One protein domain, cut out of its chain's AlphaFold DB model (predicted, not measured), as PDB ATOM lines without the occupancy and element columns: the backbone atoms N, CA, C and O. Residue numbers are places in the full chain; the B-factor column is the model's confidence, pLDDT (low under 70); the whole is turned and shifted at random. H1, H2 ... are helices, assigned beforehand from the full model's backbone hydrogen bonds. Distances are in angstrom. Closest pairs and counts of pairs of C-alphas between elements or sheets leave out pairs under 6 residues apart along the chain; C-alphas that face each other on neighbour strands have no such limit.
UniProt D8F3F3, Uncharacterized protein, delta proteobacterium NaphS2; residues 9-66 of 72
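This is residues 9 to 66 of the 72 residues of an uncharacterized protein of delta proteobacterium NaphS2 (UniProt D8F3F3). One long helix, H2, makes a bare shaft, and a shorter helix is turned off it at each end: H1 meets its first end in an open V, and H3 makes an L-shaped corner at its last end. There is no packed core: H1 and H3 lie far from each other at the two ends of H2, and residues 9 to 14 of H1 and 57 to 66, of which 57 to 64 belong to H3, stick out. The printed part has 58 residues with three named helices, in the order H1, H2, H3, and no named strand; its class is all helix. The whole is extended, with a radius of gyration of the C-alphas of 19.4 A, and the C-alphas span 55 by 24 by 20 A.

The longest helix is H2, residues 20 to 45, and its residues 28 to 41 stand free. H1, residues 9 to 17, is close to H2 but not clearly touching it, with 2 pairs of C-alphas within 8 A. Their closest C-alphas are those of Ile 15 and Arg 23, 6.8 A apart. H1 and H2 stand at a steep tilt of 51 degrees and run opposite ways. H3, residues 53 to 64, is close to H2 but not clearly touching it, with 1 pair of C-alphas within 8 A. That pair is Asp 45 and Met 53, 7.4 A apart. The lines of H2 and H3 are about perpendicular, at 80 degrees. H1 and H3 are apart. In H1, H2 and H3 every pair of O i and N i+4 is within hydrogen-bond range.

H2 runs from Pro 20, with its C-alpha at (157.078, 133.268, 109.070), to Asp 45, with its C-alpha at (144.573, 105.091, 129.644), 37.1 A from first to last C-alpha. Before it, H1 has 9 residues, from His 9, with its C-alpha at (158.516, 115.911, 101.171), to Ser 17, and measures 12.4 A. After it, H3 has 12 residues, from Met 53 to Arg 64, and measures 16.5 A; C-alpha 64 is at (153.490, 103.019, 150.241).

In outline the printed part is a rod. The two C-alphas farthest apart are those of Ser 17 and Ala 65, at 56.2 A. The first and last printed C-alphas, those of His 9 and Gly 66, are 50.7 A apart. The printed part has no cut. The link from H1 to H2, with 2 residues, is tight, and the link from H2 to H3, with 7 residues, is short; no link is long. The mean pLDDT of the printed part is 94.3, and no printed residue is under 70.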
ATOM      1  N   HIS A   9     157.672 114.906 101.809       91.25
ATOM      2  CA  HIS A   9     158.516 115.911 101.171       91.25
ATOM      3  C   HIS A   9     157.714 117.088 100.597       91.25
ATOM      4  O   HIS A   9     158.114 118.243 100.758       91.25
ATOM      5  N   HIS A  10     156.584 116.817  99.939       92.75
ATOM      6  CA  HIS A  10     155.722 117.867  99.405       92.75
ATOM      7  C   HIS A  10     155.136 118.723 100.535       92.75
ATOM      8  O   HIS A  10     155.230 119.945 100.472       92.75
ATOM      9  N   ILE A  11     154.660 118.100 101.619       91.00
ATOM     10  CA  ILE A  11     154.149 118.810 102.803       91.00
ATOM     11  C   ILE A  11     155.229 119.714 103.394       91.00
ATOM     12  O   ILE A  11     154.989 120.899 103.613       91.00
ATOM     13  N   ARG A  12     156.441 119.189 103.612       92.00
ATOM     14  CA  ARG A  12     157.562 119.987 104.133       92.00
ATOM     15  C   ARG A  12     157.867 121.185 103.246       92.00
ATOM     16  O   ARG A  12     158.079 122.281 103.763       92.00
ATOM     17  N   LYS A  13     157.884 120.989 101.926       93.69
ATOM     18  CA  LYS A  13     158.138 122.065 100.964       93.69
ATOM     19  C   LYS A  13     157.077 123.162 101.061       93.69
ATOM     20  O   LYS A  13     157.442 124.332 101.131       93.69
ATOM     21  N   GLU A  14     155.801 122.791 101.116       94.12
ATOM     22  CA  GLU A  14     154.703 123.753 101.254       94.12
ATOM     23  C   GLU A  14     154.728 124.464 102.613       94.12
ATOM     24  O   GLU A  14     154.552 125.674 102.687       94.12
ATOM     25  N   ILE A  15     155.052 123.766 103.703       92.88
ATOM     26  CA  ILE A  15     155.213 124.405 105.019       92.88
ATOM     27  C   ILE A  15     156.353 125.427 104.994       92.88
ATOM     28  O   ILE A  15     156.226 126.510 105.566       92.88
ATOM     29  N   MET A  16     157.465 125.111 104.327       92.94
ATOM     30  CA  MET A  16     158.610 126.017 104.215       92.94
ATOM     31  C   MET A  16     158.351 127.216 103.296       92.94
ATOM     32  O   MET A  16     159.003 128.245 103.472       92.94
ATOM     33  N   SER A  17     157.405 127.118 102.355       94.94
ATOM     34  CA  SER A  17     157.016 128.232 101.480       94.94
ATOM     35  C   SER A  17     156.140 129.274 102.195       94.94
ATOM     36  O   SER A  17     156.022 130.410 101.732       94.94
ATOM     37  N   LEU A  18     155.569 128.931 103.357       94.31
ATOM     38  CA  LEU A  18     154.729 129.836 104.136       94.31
ATOM     39  C   LEU A  18     155.527 131.015 104.741       94.31
ATOM     40  O   LEU A  18     156.623 130.835 105.295       94.31
ATOM     41  N   PRO A  19     154.936 132.228 104.778       95.44
ATOM     42  CA  PRO A  19     155.492 133.354 105.523       95.44
ATOM     43  C   PRO A  19     155.738 133.003 107.002       95.44
ATOM     44  O   PRO A  19     154.961 132.234 107.577       95.44
ATOM     45  N   PRO A  20     156.748 133.591 107.676       90.25
ATOM     46  CA  PRO A  20     157.078 133.268 109.070       90.25
ATOM     47  C   PRO A  20     155.881 133.310 110.037       90.25
ATOM     48  O   PRO A  20     155.708 132.394 110.835       90.25
ATOM     49  N   GLY A  21     155.001 134.312 109.917       91.62
ATOM     50  CA  GLY A  21     153.796 134.409 110.753       91.62
ATOM     51  C   GLY A  21     152.787 133.277 110.521       91.62
ATOM     52  O   GLY A  21     152.178 132.789 111.468       91.62
ATOM     53  N   ARG A  22     152.654 132.798 109.276       94.31
ATOM     54  CA  ARG A  22     151.796 131.650 108.936       94.31
ATOM     55  C   ARG A  22     152.397 130.332 109.420       94.31
ATOM     56  O   ARG A  22     151.655 129.484 109.901       94.31
ATOM     57  N   ARG A  23     153.726 130.189 109.373       94.25
ATOM     58  CA  ARG A  23     154.425 129.038 109.971       94.25
ATOM     59  C   ARG A  23     154.220 128.974 111.483       94.25
ATOM     60  O   ARG A  23     153.939 127.902 112.001       94.25
ATOM     61  N   GLY A  24     154.291 130.116 112.171       93.25
ATOM     62  CA  GLY A  24     154.003 130.199 113.605       93.25
ATOM     63  C   GLY A  24     152.571 129.775 113.950       93.25
ATOM     64  O   GLY A  24     152.373 128.966 114.849       93.25
ATOM     65  N   GLN A  25     151.580 130.254 113.189       95.75
ATOM     66  CA  GLN A  25     150.176 129.848 113.354       95.75
ATOM     67  C   GLN A  25     149.974 128.343 113.122       95.75
ATOM     68  O   GLN A  25     149.285 127.691 113.904       95.75
ATOM     69  N   LEU A  26     150.597 127.781 112.081       95.94
ATOM     70  CA  LEU A  26     150.514 126.351 111.783       95.94
ATOM     71  C   LEU A  26     151.145 125.497 112.890       95.94
ATOM     72  O   LEU A  26     150.565 124.493 113.294       95.94
ATOM     73  N   LEU A  27     152.313 125.901 113.395       95.25
ATOM     74  CA  LEU A  27     152.977 125.214 114.499       95.25
ATOM     75  C   LEU A  27     152.101 125.208 115.756       95.25
ATOM     76  O   LEU A  27     151.934 124.163 116.376       95.25
ATOM     77  N   GLN A  28     151.518 126.356 116.104       97.25
ATOM     78  CA  GLN A  28     150.625 126.463 117.256       97.25
ATOM     79  C   GLN A  28     149.423 125.518 117.119       97.25
ATOM     80  O   GLN A  28     149.102 124.788 118.055       97.25
ATOM     81  N   TRP A  29     148.813 125.466 115.935       96.88
ATOM     82  CA  TRP A  29     147.702 124.559 115.659       96.88
ATOM     83  C   TRP A  29     148.095 123.074 115.770       96.88
ATOM     84  O   TRP A  29     147.347 122.294 116.357       96.88
ATOM     85  N   LEU A  30     149.274 122.680 115.270       96.50
ATOM     86  CA  LEU A  30     149.783 121.307 115.408       96.50
ATOM     87  C   LEU A  30     150.018 120.926 116.877       96.50
ATOM     88  O   LEU A  30     149.669 119.822 117.280       96.50
ATOM     89  N   ILE A  31     150.566 121.843 117.680       97.06
ATOM     90  CA  ILE A  31     150.770 121.637 119.123       97.06
ATOM     91  C   ILE A  31     149.427 121.463 119.839       97.06
ATOM     92  O   ILE A  31     149.293 120.611 120.712       97.06
ATOM     93  N   GLU A  32     148.424 122.268 119.497       97.69
ATOM     94  CA  GLU A  32     147.085 122.152 120.080       97.69
ATOM     95  C   GLU A  32     146.384 120.853 119.688       97.69
ATOM     96  O   GLU A  32     145.669 120.277 120.503       97.69
ATOM     97  N   MET A  33     146.577 120.396 118.451       97.25
ATOM     98  CA  MET A  33     146.077 119.104 117.992       97.25
ATOM     99  C   MET A  33     146.715 117.960 118.781       97.25
ATOM    100  O   MET A  33     145.986 117.183 119.386       97.25
ATOM    101  N   ASP A  34     148.048 117.923 118.852       97.50
ATOM    102  CA  ASP A  34     148.783 116.901 119.603       97.50
ATOM    103  C   ASP A  34     148.351 116.878 121.076       97.50
ATOM    104  O   ASP A  34     148.017 115.826 121.610       97.50
ATOM    105  N   ARG A  35     148.227 118.047 121.719       96.62
ATOM    106  CA  ARG A  35     147.727 118.141 123.101       96.62
ATOM    107  C   ARG A  35     146.342 117.528 123.281       96.62
ATOM    108  O   ARG A  35     146.150 116.796 124.242       96.62
ATOM    109  N   ARG A  36     145.394 117.798 122.376       96.75
ATOM    110  CA  ARG A  36     144.043 117.214 122.461       96.75
ATOM    111  C   ARG A  36     144.068 115.695 122.320       96.75
ATOM    112  O   ARG A  36     143.378 115.014 123.073       96.75
ATOM    113  N   ASP A  37     144.869 115.179 121.393       96.62
ATOM    114  CA  ASP A  37     145.004 113.736 121.180       96.62
ATOM    115  C   ASP A  37     145.631 113.061 122.411       96.62
ATOM    116  O   ASP A  37     145.179 112.001 122.854       96.62
ATOM    117  N   TRP A  38     146.634 113.703 123.017       97.06
ATOM    118  CA  TRP A  38     147.239 113.256 124.272       97.06
ATOM    119  C   TRP A  38     146.275 113.326 125.457       97.06
ATOM    120  O   TRP A  38     146.238 112.379 126.238       97.06
ATOM    121  N   ASP A  39     145.484 114.393 125.587       96.69
ATOM    122  CA  ASP A  39     144.482 114.529 126.651       96.69
ATOM    123  C   ASP A  39     143.447 113.400 126.570       96.69
ATOM    124  O   ASP A  39     143.151 112.751 127.577       96.69
ATOM    125  N   GLN A  40     142.948 113.109 125.364       94.81
ATOM    126  CA  GLN A  40     142.030 111.994 125.136       94.81
ATOM    127  C   GLN A  40     142.681 110.660 125.511       94.81
ATOM    128  O   GLN A  40     142.100 109.871 126.257       94.81
ATOM    129  N   LYS A  41     143.903 110.413 125.035       95.38
ATOM    130  CA  LYS A  41     144.608 109.158 125.300       95.38
ATOM    131  C   LYS A  41     144.910 108.965 126.782       95.38
ATOM    132  O   LYS A  41     144.766 107.866 127.301       95.38
ATOM    133  N   LEU A  42     145.264 110.039 127.484       94.69
ATOM    134  CA  LEU A  42     145.465 110.023 128.927       94.69
ATOM    135  C   LEU A  42     144.158 109.694 129.657       94.69
ATOM    136  O   LEU A  42     144.159 108.889 130.589       94.69
ATOM    137  N   GLN A  43     143.035 110.269 129.226       95.12
ATOM    138  CA  GLN A  43     141.729 109.943 129.795       95.12
ATOM    139  C   GLN A  43     141.354 108.470 129.566       95.12
ATOM    140  O   GLN A  43     140.862 107.823 130.489       95.12
ATOM    141  N   GLU A  44     141.604 107.930 128.373       94.50
ATOM    142  CA  GLU A  44     141.372 106.518 128.048       94.50
ATOM    143  C   GLU A  44     142.277 105.593 128.875       94.50
ATOM    144  O   GLU A  44     141.789 104.661 129.521       94.50
ATOM    145  N   ASP A  45     143.576 105.893 128.937       96.12
ATOM    146  CA  ASP A  45     144.573 105.091 129.644       96.12
ATOM    147  C   ASP A  45     144.271 104.987 131.146       96.12
ATOM    148  O   ASP A  45     144.436 103.920 131.741       96.12
ATOM    149  N   PHE A  46     143.795 106.070 131.762       94.62
ATOM    150  CA  PHE A  46     143.491 106.129 133.196       94.62
ATOM    151  C   PHE A  46     141.993 106.043 133.526       94.62
ATOM    152  O   PHE A  46     141.594 106.315 134.663       94.62
ATOM    153  N   SER A  47     141.163 105.636 132.563       94.62
ATOM    154  CA  SER A  47     139.754 105.303 132.793       94.62
ATOM    155  C   SER A  47     139.592 104.037 133.650       94.62
ATOM    156  O   SER A  47     140.548 103.309 133.932       94.62
ATOM    157  N   GLU A  48     138.366 103.752 134.096       89.69
ATOM    158  CA  GLU A  48     138.074 102.513 134.820       89.69
ATOM    159  C   GLU A  48     138.364 101.299 133.917       89.69
ATOM    160  O   GLU A  48     137.764 101.138 132.859       89.69
ATOM    161  N   ASN A  49     139.302 100.445 134.343       90.69
ATOM    162  CA  ASN A  49     139.893  99.343 133.562       90.69
ATOM    163  C   ASN A  49     140.816  99.757 132.402       90.69
ATOM    164  O   ASN A  49     141.232  98.898 131.623       90.69
ATOM    165  N   GLY A  50     141.193 101.033 132.318       94.06
ATOM    166  CA  GLY A  50     142.178 101.513 131.357       94.06
ATOM    167  C   GLY A  50     143.566 100.876 131.553       94.06
ATOM    168  O   GLY A  50     143.924 100.450 132.663       94.06
ATOM    169  N   PRO A  51     144.385 100.806 130.489       95.00
ATOM    170  CA  PRO A  51     145.709 100.172 130.508       95.00
ATOM    171  C   PRO A  51     146.712 100.825 131.476       95.00
ATOM    172  O   PRO A  51     147.691 100.189 131.869       95.00
ATOM    173  N   GLY A  52     146.473 102.065 131.904       94.19
ATOM    174  CA  GLY A  52     147.264 102.778 132.908       94.19
ATOM    175  C   GLY A  52     146.955 102.370 134.351       94.19
ATOM    176  O   GLY A  52     147.765 102.610 135.251       94.19
ATOM    177  N   MET A  53     145.826 101.703 134.613       96.38
ATOM    178  CA  MET A  53     145.410 101.337 135.973       96.38
ATOM    179  C   MET A  53     146.344 100.335 136.678       96.38
ATOM    180  O   MET A  53     146.627 100.538 137.866       96.38
ATOM    181  N   PRO A  54     146.885  99.294 136.011       94.81
ATOM    182  CA  PRO A  54     147.910  98.430 136.598       94.81
ATOM    183  C   PRO A  54     149.172  99.199 137.008       94.81
ATOM    184  O   PRO A  54     149.664  99.012 138.123       94.81
ATOM    185  N   LEU A  55     149.650 100.113 136.156       93.69
ATOM    186  CA  LEU A  55     150.810 100.961 136.446       93.69
ATOM    187  C   LEU A  55     150.525 101.894 137.626       93.69
ATOM    188  O   LEU A  55     151.327 101.994 138.552       93.69
ATOM    189  N   LEU A  56     149.341 102.509 137.660       93.25
ATOM    190  CA  LEU A  56     148.915 103.354 138.772       93.25
ATOM    191  C   LEU A  56     148.858 102.574 140.095       93.25
ATOM    192  O   LEU A  56     149.260 103.085 141.144       93.25
ATOM    193  N   LYS A  57     148.380 101.324 140.068       93.88
ATOM    194  CA  LYS A  57     148.373 100.435 141.239       93.88
ATOM    195  C   LYS A  57     149.794 100.113 141.701       93.88
ATOM    196  O   LYS A  57     150.054 100.129 142.908       93.88
ATOM    197  N   GLN A  58     150.704  99.847 140.766       93.12
ATOM    198  CA  GLN A  58     152.109  99.596 141.069       93.12
ATOM    199  C   GLN A  58     152.760 100.820 141.720       93.12
ATOM    200  O   GLN A  58     153.285 100.699 142.823       93.12
ATOM    201  N   VAL A  59     152.616 102.007 141.126       92.56
ATOM    202  CA  VAL A  59     153.154 103.263 141.674       92.56
ATOM    203  C   VAL A  59     152.627 103.524 143.087       92.56
ATOM    204  O   VAL A  59     153.402 103.815 143.994       92.56
ATOM    205  N   LYS A  60     151.319 103.346 143.323       93.06
ATOM    206  CA  LYS A  60     150.730 103.467 144.671       93.06
ATOM    207  C   LYS A  60     151.333 102.465 145.661       93.06
ATOM    208  O   LYS A  60     151.508 102.795 146.834       93.06
ATOM    209  N   THR A  61     151.629 101.249 145.210       94.44
ATOM    210  CA  THR A  61     152.233 100.196 146.038       94.44
ATOM    211  C   THR A  61     153.683 100.527 146.380       94.44
ATOM    212  O   THR A  61     154.067 100.443 147.545       94.44
ATOM    213  N   ASP A  62     154.470 100.950 145.395       92.12
ATOM    214  CA  ASP A  62     155.870 101.327 145.580       92.12
ATOM    215  C   ASP A  62     156.015 102.563 146.467       92.12
ATOM    216  O   ASP A  62     156.865 102.582 147.359       92.12
ATOM    217  N   PHE A  63     155.124 103.543 146.304       92.00
ATOM    218  CA  PHE A  63     155.068 104.725 147.159       92.00
ATOM    219  C   PHE A  63     154.811 104.353 148.622       92.00
ATOM    220  O   PHE A  63     155.558 104.763 149.508       92.00
ATOM    221  N   ARG A  64     153.800 103.512 148.884       91.69
ATOM    222  CA  ARG A  64     153.490 103.019 150.241       91.69
ATOM    223  C   ARG A  64     154.629 102.210 150.852       91.69
ATOM    224  O   ARG A  64     154.803 102.229 152.063       91.69
ATOM    225  N   ALA A  65     155.390 101.504 150.026       92.44
ATOM    226  CA  ALA A  65     156.529 100.712 150.464       92.44
ATOM    227  C   ALA A  65     157.834 101.518 150.596       92.44
ATOM    228  O   ALA A  65     158.879 100.924 150.855       92.44
ATOM    229  N   GLY A  66     157.810 102.839 150.372       90.06
ATOM    230  CA  GLY A  66     159.009 103.680 150.417       90.06
ATOM    231  C   GLY A  66     160.020 103.385 149.303       90.06
ATOM    232  O   GLY A  66     161.181 103.765 149.416       90.06
TER     233      GLY A  66